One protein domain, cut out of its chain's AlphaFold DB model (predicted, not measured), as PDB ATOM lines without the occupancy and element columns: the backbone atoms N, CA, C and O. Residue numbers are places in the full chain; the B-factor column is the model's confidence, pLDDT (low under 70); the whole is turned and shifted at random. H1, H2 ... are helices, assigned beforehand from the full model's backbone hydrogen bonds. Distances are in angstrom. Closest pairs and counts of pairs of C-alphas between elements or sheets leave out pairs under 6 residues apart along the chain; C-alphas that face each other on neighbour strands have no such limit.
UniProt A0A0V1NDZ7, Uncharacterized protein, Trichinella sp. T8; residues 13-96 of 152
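AT A GLANCE: This is residues 13 to 96 of the 152 residues of an uncharacterized protein of Trichinella sp. T8 (UniProt A0A0V1NDZ7). Two long helices, H4 and H5, cross at about a right angle as an X, where residues 46 to 54 of H4 meet residues 76 to 84 of H5. The shorter H1 meets the last residues of H4, 56 to 60, with its own residues 18 to 23, and after H4 a long loop of residues 61 to 73 leads back to the start of H5. The printed part has 84 residues with five named helices, in the order H1, H2, H3, H4, H5, and no named strand, so its class is all helix. It is only just compact, close to loose, with a radius of gyration of the C-alphas of 14.2 A, and it spans 41 by 29 by 21 A.

HOW THE PARTS SIT: Begin with H1, residues 13 to 24, whose residues 18 to 23 alone touch residues 56 to 60 of H4, residues 42 to 60. Look there at Val 19 and Ala 59, their closest C-alphas, 5.7 A apart. H1 and H4 run opposite ways at a steep tilt of 69 degrees, only just short of about perpendicular. Next comes H2, residues 30 to 33, which only just touches residues 84 to 87 of H5, residues 74 to 92, with 3 pairs of C-alphas within 8 A. Their closest C-alphas are those of Leu 30 and Ala 87, 6.6 A apart. H3, residues 36 to 39, is close to H4 but not clearly touching; the closest C-alphas, of Tyr 39 and Leu 45, are 5.6 A apart. H2 and H3 meet only through their link. H4 and H5 touch and stand about perpendicular, at 74 degrees; find their closest C-alphas at Ala 50 and Ala 80, 5.3 A apart. H1 and H5 are apart, and so are H2 and H4. In H1, H4 and H5 every O i to N i+4 pair is within hydrogen-bond range, while H2 and H3 are too short for such a pair.

IN THESE COORDINATES: Find C-alpha 13 at (358.139, 188.662, 329.774); from there H1 runs 16.0 A to C-alpha 24. H2, from Leu 30 to Ile 33, and H3, from Pro 36 to Tyr 39, have four residues each. Find C-alpha 42 at (338.573, 159.803, 321.421), where H4 begins; it runs 27.2 A to C-alpha 60. H5 runs 27.1 A from C-alpha 74 to C-alpha 92 at (352.320, 149.329, 325.956).

THE WHOLE: The two C-alphas farthest apart are those of Gly 64 and Arg 96, 45.1 A. The printed part has no cut. The links from H1 to H2, H2 to H3 and H3 to H4 are tight, and the link from H4 to H5, 13 residues, is long. The mean pLDDT of the printed part is 81.0; look for values under 70 at residues 13 to 29 and 93 to 96.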
ATOM      1  N   PRO A  13     357.356 189.686 329.088       58.72
ATOM      2  CA  PRO A  13     358.139 188.662 329.774       58.72
ATOM      3  C   PRO A  13     357.408 187.315 329.820       58.72
ATOM      4  O   PRO A  13     358.054 186.277 329.721       58.72
ATOM      5  N   ASP A  14     356.075 187.307 329.850       59.56
ATOM      6  CA  ASP A  14     355.274 186.081 329.812       59.56
ATOM      7  C   ASP A  14     355.293 185.410 328.441       59.56
ATOM      8  O   ASP A  14     355.424 184.191 328.352       59.56
ATOM      9  N   ARG A  15     355.275 186.185 327.351       61.62
ATOM     10  CA  ARG A  15     355.487 185.635 326.007       61.62
ATOM     11  C   ARG A  15     356.892 185.047 325.885       61.62
ATOM     12  O   ARG A  15     357.029 183.959 325.341       61.62
ATOM     13  N   LYS A  16     357.918 185.724 326.417       62.12
ATOM     14  CA  LYS A  16     359.296 185.200 326.447       62.12
ATOM     15  C   LYS A  16     359.357 183.889 327.240       62.12
ATOM     16  O   LYS A  16     359.860 182.907 326.714       62.12
ATOM     17  N   ARG A  17     358.742 183.828 328.427       65.00
ATOM     18  CA  ARG A  17     358.646 182.613 329.261       65.00
ATOM     19  C   ARG A  17     357.947 181.458 328.549       65.00
ATOM     20  O   ARG A  17     358.484 180.357 328.538       65.00
ATOM     21  N   VAL A  18     356.788 181.693 327.929       65.31
ATOM     22  CA  VAL A  18     356.058 180.652 327.182       65.31
ATOM     23  C   VAL A  18     356.901 180.130 326.025       65.31
ATOM     24  O   VAL A  18     356.998 178.919 325.855       65.31
ATOM     25  N   VAL A  19     357.547 181.012 325.258       64.69
ATOM     26  CA  VAL A  19     358.421 180.615 324.143       64.69
ATOM     27  C   VAL A  19     359.621 179.814 324.643       64.69
ATOM     28  O   VAL A  19     359.900 178.755 324.087       64.69
ATOM     29  N   THR A  20     360.284 180.259 325.713       66.31
ATOM     30  CA  THR A  20     361.406 179.540 326.327       66.31
ATOM     31  C   THR A  20     360.979 178.160 326.820       66.31
ATOM     32  O   THR A  20     361.631 177.187 326.466       66.31
ATOM     33  N   LEU A  21     359.853 178.044 327.534       65.25
ATOM     34  CA  LEU A  21     359.303 176.759 327.989       65.25
ATOM     35  C   LEU A  21     358.952 175.843 326.809       65.25
ATOM     36  O   LEU A  21     359.272 174.658 326.808       65.25
ATOM     37  N   CYS A  22     358.332 176.396 325.768       60.88
ATOM     38  CA  CYS A  22     357.989 175.665 324.553       60.88
ATOM     39  C   CYS A  22     359.226 175.213 323.767       60.88
ATOM     40  O   CYS A  22     359.158 174.194 323.084       60.88
ATOM     41  N   ALA A  23     360.330 175.959 323.814       62.38
ATOM     42  CA  ALA A  23     361.591 175.611 323.164       62.38
ATOM     43  C   ALA A  23     362.418 174.612 323.991       62.38
ATOM     44  O   ALA A  23     363.084 173.760 323.412       62.38
ATOM     45  N   SER A  24     362.344 174.684 325.325       57.94
ATOM     46  CA  SER A  24     363.069 173.801 326.247       57.94
ATOM     47  C   SER A  24     362.364 172.473 326.520       57.94
ATOM     48  O   SER A  24     362.992 171.553 327.040       57.94
ATOM     49  N   LEU A  25     361.070 172.353 326.201       55.91
ATOM     50  CA  LEU A  25     360.334 171.087 326.241       55.91
ATOM     51  C   LEU A  25     360.899 170.126 325.179       55.91
ATOM     52  O   LEU A  25     360.411 170.059 324.049       55.91
ATOM     53  N   GLN A  26     361.938 169.381 325.566       55.34
ATOM     54  CA  GLN A  26     362.328 168.107 324.962       55.34
ATOM     55  C   GLN A  26     361.060 167.251 324.866       55.34
ATOM     56  O   GLN A  26     360.359 167.196 325.875       55.34
ATOM     57  N   GLU A  27     360.724 166.706 323.679       56.25
ATOM     58  CA  GLU A  27     359.386 166.163 323.356       56.25
ATOM     59  C   GLU A  27     358.748 165.472 324.572       56.25
ATOM     60  O   GLU A  27     359.099 164.331 324.889       56.25
ATOM     61  N   PRO A  28     357.854 166.165 325.302       57.00
ATOM     62  CA  PRO A  28     357.314 165.601 326.518       57.00
ATOM     63  C   PRO A  28     356.456 164.407 326.123       57.00
ATOM     64  O   PRO A  28     355.710 164.469 325.137       57.00
ATOM     65  N   SER A  29     356.560 163.311 326.876       69.31
ATOM     66  CA  SER A  29     355.718 162.151 326.615       69.31
ATOM     67  C   SER A  29     354.258 162.605 326.684       69.31
ATOM     68  O   SER A  29     353.805 163.175 327.673       69.31
ATOM     69  N   LEU A  30     353.519 162.411 325.589       76.44
ATOM     70  CA  LEU A  30     352.131 162.873 325.456       76.44
ATOM     71  C   LEU A  30     351.262 162.447 326.645       76.44
ATOM     72  O   LEU A  30     350.441 163.223 327.125       76.44
ATOM     73  N   LEU A  31     351.517 161.234 327.136       77.88
ATOM     74  CA  LEU A  31     350.855 160.619 328.282       77.88
ATOM     75  C   LEU A  31     351.185 161.286 329.629       77.88
ATOM     76  O   LEU A  31     350.407 161.137 330.562       77.88
ATOM     77  N   ALA A  32     352.298 162.016 329.750       78.69
ATOM     78  CA  ALA A  32     352.626 162.770 330.963       78.69
ATOM     79  C   ALA A  32     351.905 164.123 331.038       78.69
ATOM     80  O   ALA A  32     351.700 164.647 332.129       78.69
ATOM     81  N   ILE A  33     351.525 164.700 329.892       81.12
ATOM     82  CA  ILE A  33     350.846 166.005 329.837       81.12
ATOM     83  C   ILE A  33     349.333 165.839 329.737       81.12
ATOM     84  O   ILE A  33     348.573 166.595 330.342       81.12
ATOM     85  N   ILE A  34     348.883 164.875 328.939       85.62
ATOM     86  CA  ILE A  34     347.475 164.669 328.635       85.62
ATOM     87  C   ILE A  34     347.117 163.251 329.067       85.62
ATOM     88  O   ILE A  34     347.599 162.283 328.494       85.62
ATOM     89  N   ASP A  35     346.247 163.130 330.064       86.81
ATOM     90  CA  ASP A  35     345.688 161.842 330.470       86.81
ATOM     91  C   ASP A  35     344.450 161.517 329.611       86.81
ATOM     92  O   ASP A  35     343.435 162.215 329.739       86.81
ATOM     93  N   PRO A  36     344.488 160.475 328.753       85.19
ATOM     94  CA  PRO A  36     343.370 160.097 327.887       85.19
ATOM     95  C   PRO A  36     342.068 159.812 328.638       85.19
ATOM     96  O   PRO A  36     340.987 160.073 328.108       85.19
ATOM     97  N   SER A  37     342.158 159.300 329.872       87.31
ATOM     98  CA  SER A  37     340.991 158.880 330.656       87.31
ATOM     99  C   SER A  37     340.076 160.052 331.029       87.31
ATOM    100  O   SER A  37     338.873 159.879 331.212       87.31
ATOM    101  N   ARG A  38     340.618 161.276 331.049       89.69
ATOM    102  CA  ARG A  38     339.909 162.495 331.463       89.69
ATOM    103  C   ARG A  38     338.990 163.092 330.397       89.69
ATOM    104  O   ARG A  38     338.249 164.027 330.696       89.69
ATOM    105  N   TYR A  39     339.043 162.605 329.158       88.81
ATOM    106  CA  TYR A  39     338.373 163.252 328.024       88.81
ATOM    107  C   TYR A  39     337.108 162.537 327.543       88.81
ATOM    108  O   TYR A  39     336.374 163.110 326.740       88.81
ATOM    109  N   GLY A  40     336.803 161.342 328.059       86.94
ATOM    110  CA  GLY A  40     335.548 160.609 327.833       86.94
ATOM    111  C   GLY A  40     335.334 160.064 326.412       86.94
ATOM    112  O   GLY A  40     334.760 158.993 326.260       86.94
ATOM    113  N   THR A  41     335.817 160.752 325.372       91.56
ATOM    114  CA  THR A  41     335.759 160.312 323.971       91.56
ATOM    115  C   THR A  41     337.088 160.543 323.251       91.56
ATOM    116  O   THR A  41     337.817 161.500 323.530       91.56
ATOM    117  N   MET A  42     337.382 159.680 322.270       90.12
ATOM    118  CA  MET A  42     338.573 159.803 321.421       90.12
ATOM    119  C   MET A  42     338.560 161.107 320.617       90.12
ATOM    120  O   MET A  42     339.570 161.795 320.526       90.12
ATOM    121  N   GLU A  43     337.401 161.499 320.087       93.25
ATOM    122  CA  GLU A  43     337.264 162.742 319.328       93.25
ATOM    123  C   GLU A  43     337.643 163.974 320.164       93.25
ATOM    124  O   GLU A  43     338.385 164.845 319.702       93.25
ATOM    125  N   ARG A  44     337.167 164.047 321.416       94.69
ATOM    126  CA  ARG A  44     337.484 165.161 322.316       94.69
ATOM    127  C   ARG A  44     338.973 165.198 322.648       94.69
ATOM    128  O   ARG A  44     339.561 166.280 322.623       94.69
ATOM    129  N   LEU A  45     339.574 164.036 322.906       93.44
ATOM    130  CA  LEU A  45     341.008 163.898 323.147       93.44
ATOM    131  C   LEU A  45     341.826 164.413 321.953       93.44
ATOM    132  O   LEU A  45     342.653 165.308 322.114       93.44
ATOM    133  N   VAL A  46     341.544 163.908 320.747       94.06
ATOM    134  CA  VAL A  46     342.251 164.285 319.512       94.06
ATOM    135  C   VAL A  46     342.140 165.786 319.246       94.06
ATOM    136  O   VAL A  46     343.152 166.433 318.977       94.06
ATOM    137  N   ARG A  47     340.941 166.367 319.381       95.75
ATOM    138  CA  ARG A  47     340.728 167.811 319.187       95.75
ATOM    139  C   ARG A  47     341.567 168.644 320.156       95.75
ATOM    140  O   ARG A  47     342.237 169.579 319.728       95.75
ATOM    141  N   ILE A  48     341.543 168.317 321.448       93.44
ATOM    142  CA  ILE A  48     342.286 169.071 322.471       93.44
ATOM    143  C   ILE A  48     343.789 168.963 322.227       93.44
ATOM    144  O   ILE A  48     344.481 169.979 322.210       93.44
ATOM    145  N   THR A  49     344.284 167.762 321.937       92.38
ATOM    146  CA  THR A  49     345.689 167.551 321.583       92.38
ATOM    147  C   THR A  49     346.098 168.348 320.340       92.38
ATOM    148  O   THR A  49     347.150 168.988 320.348       92.38
ATOM    149  N   ALA A  50     345.260 168.393 319.302       94.56
ATOM    150  CA  ALA A  50     345.520 169.186 318.102       94.56
ATOM    151  C   ALA A  50     345.592 170.697 318.402       94.56
ATOM    152  O   ALA A  50     346.496 171.379 317.912       94.56
ATOM    153  N   TYR A  51     344.710 171.224 319.262       93.81
ATOM    154  CA  TYR A  51     344.800 172.615 319.721       93.81
ATOM    155  C   TYR A  51     346.095 172.891 320.492       93.81
ATOM    156  O   TYR A  51     346.743 173.906 320.231       93.81
ATOM    157  N   CYS A  52     346.502 171.994 321.396       90.19
ATOM    158  CA  CYS A  52     347.759 172.123 322.137       90.19
ATOM    159  C   CYS A  52     348.968 172.165 321.192       90.19
ATOM    160  O   CYS A  52     349.846 173.014 321.347       90.19
ATOM    161  N   PHE A  53     349.001 171.303 320.174       88.25
ATOM    162  CA  PHE A  53     350.083 171.309 319.190       88.25
ATOM    163  C   PHE A  53     350.086 172.551 318.313       88.25
ATOM    164  O   PHE A  53     351.153 173.109 318.062       88.25
ATOM    165  N   ARG A  54     348.915 173.041 317.900       92.06
ATOM    166  CA  ARG A  54     348.827 174.307 317.172       92.06
ATOM    167  C   ARG A  54     349.292 175.483 318.024       92.06
ATOM    168  O   ARG A  54     349.993 176.351 317.517       92.06
ATOM    169  N   PHE A  55     348.943 175.501 319.309       88.81
ATOM    170  CA  PHE A  55     349.437 176.505 320.248       88.81
ATOM    171  C   PHE A  55     350.963 176.457 320.356       88.81
ATOM    172  O   PHE A  55     351.614 177.486 320.196       88.81
ATOM    173  N   LEU A  56     351.535 175.265 320.546       86.19
ATOM    174  CA  LEU A  56     352.980 175.074 320.644       86.19
ATOM    175  C   LEU A  56     353.703 175.515 319.361       86.19
ATOM    176  O   LEU A  56     354.715 176.212 319.426       86.19
ATOM    177  N   ALA A  57     353.163 175.156 318.194       86.88
ATOM    178  CA  ALA A  57     353.683 175.600 316.906       86.88
ATOM    179  C   ALA A  57     353.611 177.129 316.774       86.88
ATOM    180  O   ALA A  57     354.616 177.765 316.477       86.88
ATOM    181  N   ASN A  58     352.463 177.736 317.089       89.12
ATOM    182  CA  ASN A  58     352.271 179.188 317.039       89.12
ATOM    183  C   ASN A  58     353.153 179.961 318.033       89.12
ATOM    184  O   ASN A  58     353.506 181.116 317.785       89.12
ATOM    185  N   ALA A  59     353.482 179.357 319.177       85.06
ATOM    186  CA  ALA A  59     354.412 179.934 320.138       85.06
ATOM    187  C   ALA A  59     355.825 180.018 319.544       85.06
ATOM    188  O   ALA A  59     356.523 181.001 319.775       85.06
ATOM    189  N   ARG A  60     356.216 179.026 318.736       82.06
ATOM    190  CA  ARG A  60     357.521 178.964 318.064       82.06
ATOM    191  C   ARG A  60     357.585 179.794 316.774       82.06
ATOM    192  O   ARG A  60     358.684 180.146 316.360       82.06
ATOM    193  N   THR A  61     356.452 180.130 316.150       82.25
ATOM    194  CA  THR A  61     356.412 180.929 314.911       82.25
ATOM    195  C   THR A  61     356.270 182.435 315.153       82.25
ATOM    196  O   THR A  61     355.752 182.910 316.178       82.25
ATOM    197  N   GLN A  62     356.736 183.217 314.173       80.50
ATOM    198  CA  GLN A  62     356.583 184.670 314.165       80.50
ATOM    199  C   GLN A  62     355.106 185.069 314.056       80.50
ATOM    200  O   GLN A  62     354.278 184.315 313.552       80.50
ATOM    201  N   ALA A  63     354.756 186.270 314.532       77.94
ATOM    202  CA  ALA A  63     353.359 186.683 314.684       77.94
ATOM    203  C   ALA A  63     352.536 186.622 313.380       77.94
ATOM    204  O   ALA A  63     351.368 186.244 313.444       77.94
ATOM    205  N   GLY A  64     353.147 186.930 312.230       79.00
ATOM    206  CA  GLY A  64     352.481 186.934 310.920       79.00
ATOM    207  C   GLY A  64     352.182 185.550 310.330       79.00
ATOM    208  O   GLY A  64     351.314 185.432 309.475       79.00
ATOM    209  N   GLU A  65     352.840 184.493 310.809       81.50
ATOM    210  CA  GLU A  65     352.722 183.129 310.259       81.50
ATOM    211  C   GLU A  65     351.834 182.213 311.115       81.50
ATOM    212  O   GLU A  65     351.670 181.021 310.842       81.50
ATOM    213  N   ARG A  66     351.272 182.746 312.203       85.31
ATOM    214  CA  ARG A  66     350.491 181.959 313.158       85.31
ATOM    215  C   ARG A  66     349.166 181.519 312.564       85.31
ATOM    216  O   ARG A  66     348.416 182.294 311.976       85.31
ATOM    217  N   LYS A  67     348.798 180.273 312.847       85.75
ATOM    218  CA  LYS A  67     347.467 179.751 312.537       85.75
ATOM    219  C   LYS A  67     346.470 180.231 313.593       85.75
ATOM    220  O   LYS A  67     346.368 179.627 314.659       85.75
ATOM    221  N   ILE A  68     345.740 181.309 313.299       84.12
ATOM    222  CA  ILE A  68     344.762 181.938 314.221       84.12
ATOM    223  C   ILE A  68     343.330 181.395 314.016       84.12
ATOM    224  O   ILE A  68     342.431 181.645 314.813       84.12
ATOM    225  N   ARG A  69     343.091 180.608 312.958       86.94
ATOM    226  CA  ARG A  69     341.750 180.102 312.621       86.94
ATOM    227  C   ARG A  69     341.162 179.258 313.755       86.94
ATOM    228  O   ARG A  69     341.823 178.361 314.263       86.94
ATOM    229  N   ALA A  70     339.888 179.487 314.084       82.56
ATOM    230  CA  ALA A  70     339.195 178.732 315.130       82.56
ATOM    231  C   ALA A  70     339.130 177.230 314.805       82.56
ATOM    232  O   ALA A  70     339.498 176.405 315.634       82.56
ATOM    233  N   ARG A  71     338.747 176.870 313.574       93.50
ATOM    234  CA  ARG A  71     338.624 175.468 313.144       93.50
ATOM    235  C   ARG A  71     339.993 174.795 313.008       93.50
ATOM    236  O   ARG A  71     340.944 175.416 312.533       93.50
ATOM    237  N   LEU A  72     340.071 173.532 313.420       94.12
ATOM    238  CA  LEU A  72     341.214 172.654 313.162       94.12
ATOM    239  C   LEU A  72     341.153 172.141 311.722       94.12
ATOM    240  O   LEU A  72     340.064 171.880 311.205       94.12
ATOM    241  N   SER A  73     342.305 172.002 311.074       94.00
ATOM    242  CA  SER A  73     342.369 171.327 309.777       94.00
ATOM    243  C   SER A  73     342.275 169.808 309.946       94.00
ATOM    244  O   SER A  73     342.594 169.264 311.004       94.00
ATOM    245  N   LEU A  74     341.876 169.104 308.883       95.62
ATOM    246  CA  LEU A  74     341.881 167.638 308.869       95.62
ATOM    247  C   LEU A  74     343.277 167.078 309.183       95.62
ATOM    248  O   LEU A  74     343.400 166.119 309.938       95.62
ATOM    249  N   LEU A  75     344.322 167.719 308.655       94.69
ATOM    250  CA  LEU A  75     345.708 167.330 308.898       94.69
ATOM    251  C   LEU A  75     346.086 167.461 310.381       94.69
ATOM    252  O   LEU A  75     346.687 166.551 310.936       94.69
ATOM    253  N   GLU A  76     345.672 168.547 311.048       94.25
ATOM    254  CA  GLU A  76     345.929 168.748 312.483       94.25
ATOM    255  C   GLU A  76     345.283 167.650 313.341       94.25
ATOM    256  O   GLU A  76     345.884 167.187 314.311       94.25
ATOM    257  N   LEU A  77     344.081 167.202 312.965       96.31
ATOM    258  CA  LEU A  77     343.387 166.106 313.642       96.31
ATOM    259  C   LEU A  77     344.076 164.757 313.395       96.31
ATOM    260  O   LEU A  77     344.334 164.024 314.348       96.31
ATOM    261  N   GLN A  78     344.429 164.451 312.144       96.25
ATOM    262  CA  GLN A  78     345.114 163.204 311.788       96.25
ATOM    263  C   GLN A  78     346.496 163.094 312.438       96.25
ATOM    264  O   GLN A  78     346.892 162.019 312.885       96.25
ATOM    265  N   ASP A  79     347.245 164.192 312.510       93.00
ATOM    266  CA  ASP A  79     348.558 164.196 313.151       93.00
ATOM    267  C   ASP A  79     348.446 163.995 314.664       93.00
ATOM    268  O   ASP A  79     349.242 163.255 315.251       93.00
ATOM    269  N   ALA A  80     347.440 164.600 315.303       93.38
ATOM    270  CA  ALA A  80     347.157 164.371 316.716       93.38
ATOM    271  C   ALA A  80     346.776 162.907 316.986       93.38
ATOM    272  O   ALA A  80     347.310 162.295 317.912       93.38
ATOM    273  N   GLU A  81     345.921 162.317 316.151       93.62
ATOM    274  CA  GLU A  81     345.543 160.906 316.246       93.62
ATOM    275  C   GLU A  81     346.750 159.973 316.077       93.62
ATOM    276  O   GLU A  81     347.005 159.123 316.934       93.62
ATOM    277  N   LYS A  82     347.559 160.162 315.026       92.12
ATOM    278  CA  LYS A  82     348.770 159.357 314.788       92.12
ATOM    279  C   LYS A  82     349.727 159.409 315.974       92.12
ATOM    280  O   LYS A  82     350.312 158.388 316.340       92.12
ATOM    281  N   ARG A  83     349.901 160.585 316.583       90.88
ATOM    282  CA  ARG A  83     350.750 160.742 317.768       90.88
ATOM    283  C   ARG A  83     350.191 159.986 318.972       90.88
ATOM    284  O   ARG A  83     350.974 159.361 319.680       90.88
ATOM    285  N   TRP A  84     348.872 159.964 319.165       90.19
ATOM    286  CA  TRP A  84     348.236 159.138 320.196       90.19
ATOM    287  C   TRP A  84     348.456 157.647 319.978       90.19
ATOM    288  O   TRP A  84     348.859 156.952 320.909       90.19
ATOM    289  N   VAL A  85     348.271 157.168 318.747       89.38
ATOM    290  CA  VAL A  85     348.534 155.767 318.396       89.38
ATOM    291  C   VAL A  85     349.988 155.405 318.704       89.38
ATOM    292  O   VAL A  85     350.240 154.411 319.382       89.38
ATOM    293  N   ARG A  86     350.946 156.245 318.288       87.62
ATOM    294  CA  ARG A  86     352.376 156.045 318.574       87.62
ATOM    295  C   ARG A  86     352.682 156.072 320.070       87.62
ATOM    296  O   ARG A  86     353.418 155.213 320.537       87.62
ATOM    297  N   ALA A  87     352.113 157.012 320.824       85.44
ATOM    298  CA  ALA A  87     352.354 157.143 322.260       85.44
ATOM    299  C   ALA A  87     351.815 155.940 323.047       85.44
ATOM    300  O   ALA A  87     352.518 155.394 323.895       85.44
ATOM    301  N   ILE A  88     350.597 155.484 322.739       84.81
ATOM    302  CA  ILE A  88     349.994 154.304 323.373       84.81
ATOM    303  C   ILE A  88     350.769 153.042 322.990       84.81
ATOM    304  O   ILE A  88     351.036 152.204 323.853       84.81
ATOM    305  N   HIS A  89     351.158 152.917 321.718       82.62
ATOM    306  CA  HIS A  89     351.963 151.795 321.254       82.62
ATOM    307  C   HIS A  89     353.318 151.765 321.965       82.62
ATOM    308  O   HIS A  89     353.684 150.736 322.512       82.62
ATOM    309  N   ALA A  90     354.030 152.892 322.036       82.25
ATOM    310  CA  ALA A  90     355.311 152.987 322.733       82.25
ATOM    311  C   ALA A  90     355.186 152.696 324.237       82.25
ATOM    312  O   ALA A  90     356.068 152.069 324.817       82.25
ATOM    313  N   ALA A  91     354.088 153.117 324.870       78.38
ATOM    314  CA  ALA A  91     353.854 152.866 326.288       78.38
ATOM    315  C   ALA A  91     353.542 151.394 326.593       78.38
ATOM    316  O   ALA A  91     354.021 150.870 327.598       78.38
ATOM    317  N   ARG A  92     352.748 150.725 325.743       74.88
ATOM    318  CA  ARG A  92     352.320 149.329 325.956       74.88
ATOM    319  C   ARG A  92     353.267 148.290 325.380       74.88
ATOM    320  O   ARG A  92     353.463 147.243 325.983       74.88
ATOM    321  N   PHE A  93     353.846 148.580 324.227       67.00
ATOM    322  CA  PHE A  93     354.744 147.700 323.492       67.00
ATOM    323  C   PHE A  93     356.146 148.290 323.502       67.00
ATOM    324  O   PHE A  93     356.765 148.495 322.458       67.00
ATOM    325  N   GLN A  94     356.660 148.573 324.703       58.56
ATOM    326  CA  GLN A  94     358.087 148.800 324.859       58.56
ATOM    327  C   GLN A  94     358.779 147.545 324.340       58.56
ATOM    328  O   GLN A  94     358.744 146.497 324.987       58.56
ATOM    329  N   PHE A  95     359.380 147.635 323.152       47.50
ATOM    330  CA  PHE A  95     360.342 146.643 322.720       47.50
ATOM    331  C   PHE A  95     361.448 146.696 323.768       47.50
ATOM    332  O   PHE A  95     362.308 147.580 323.744       47.50
ATOM    333  N   ARG A  96     361.387 145.788 324.747       43.53
ATOM    334  CA  ARG A  96     362.544 145.465 325.559       43.53
ATOM    335  C   ARG A  96     363.572 145.031 324.535       43.53
ATOM    336  O   ARG A  96     363.502 143.909 324.039       43.53
TER     337      ARG A  96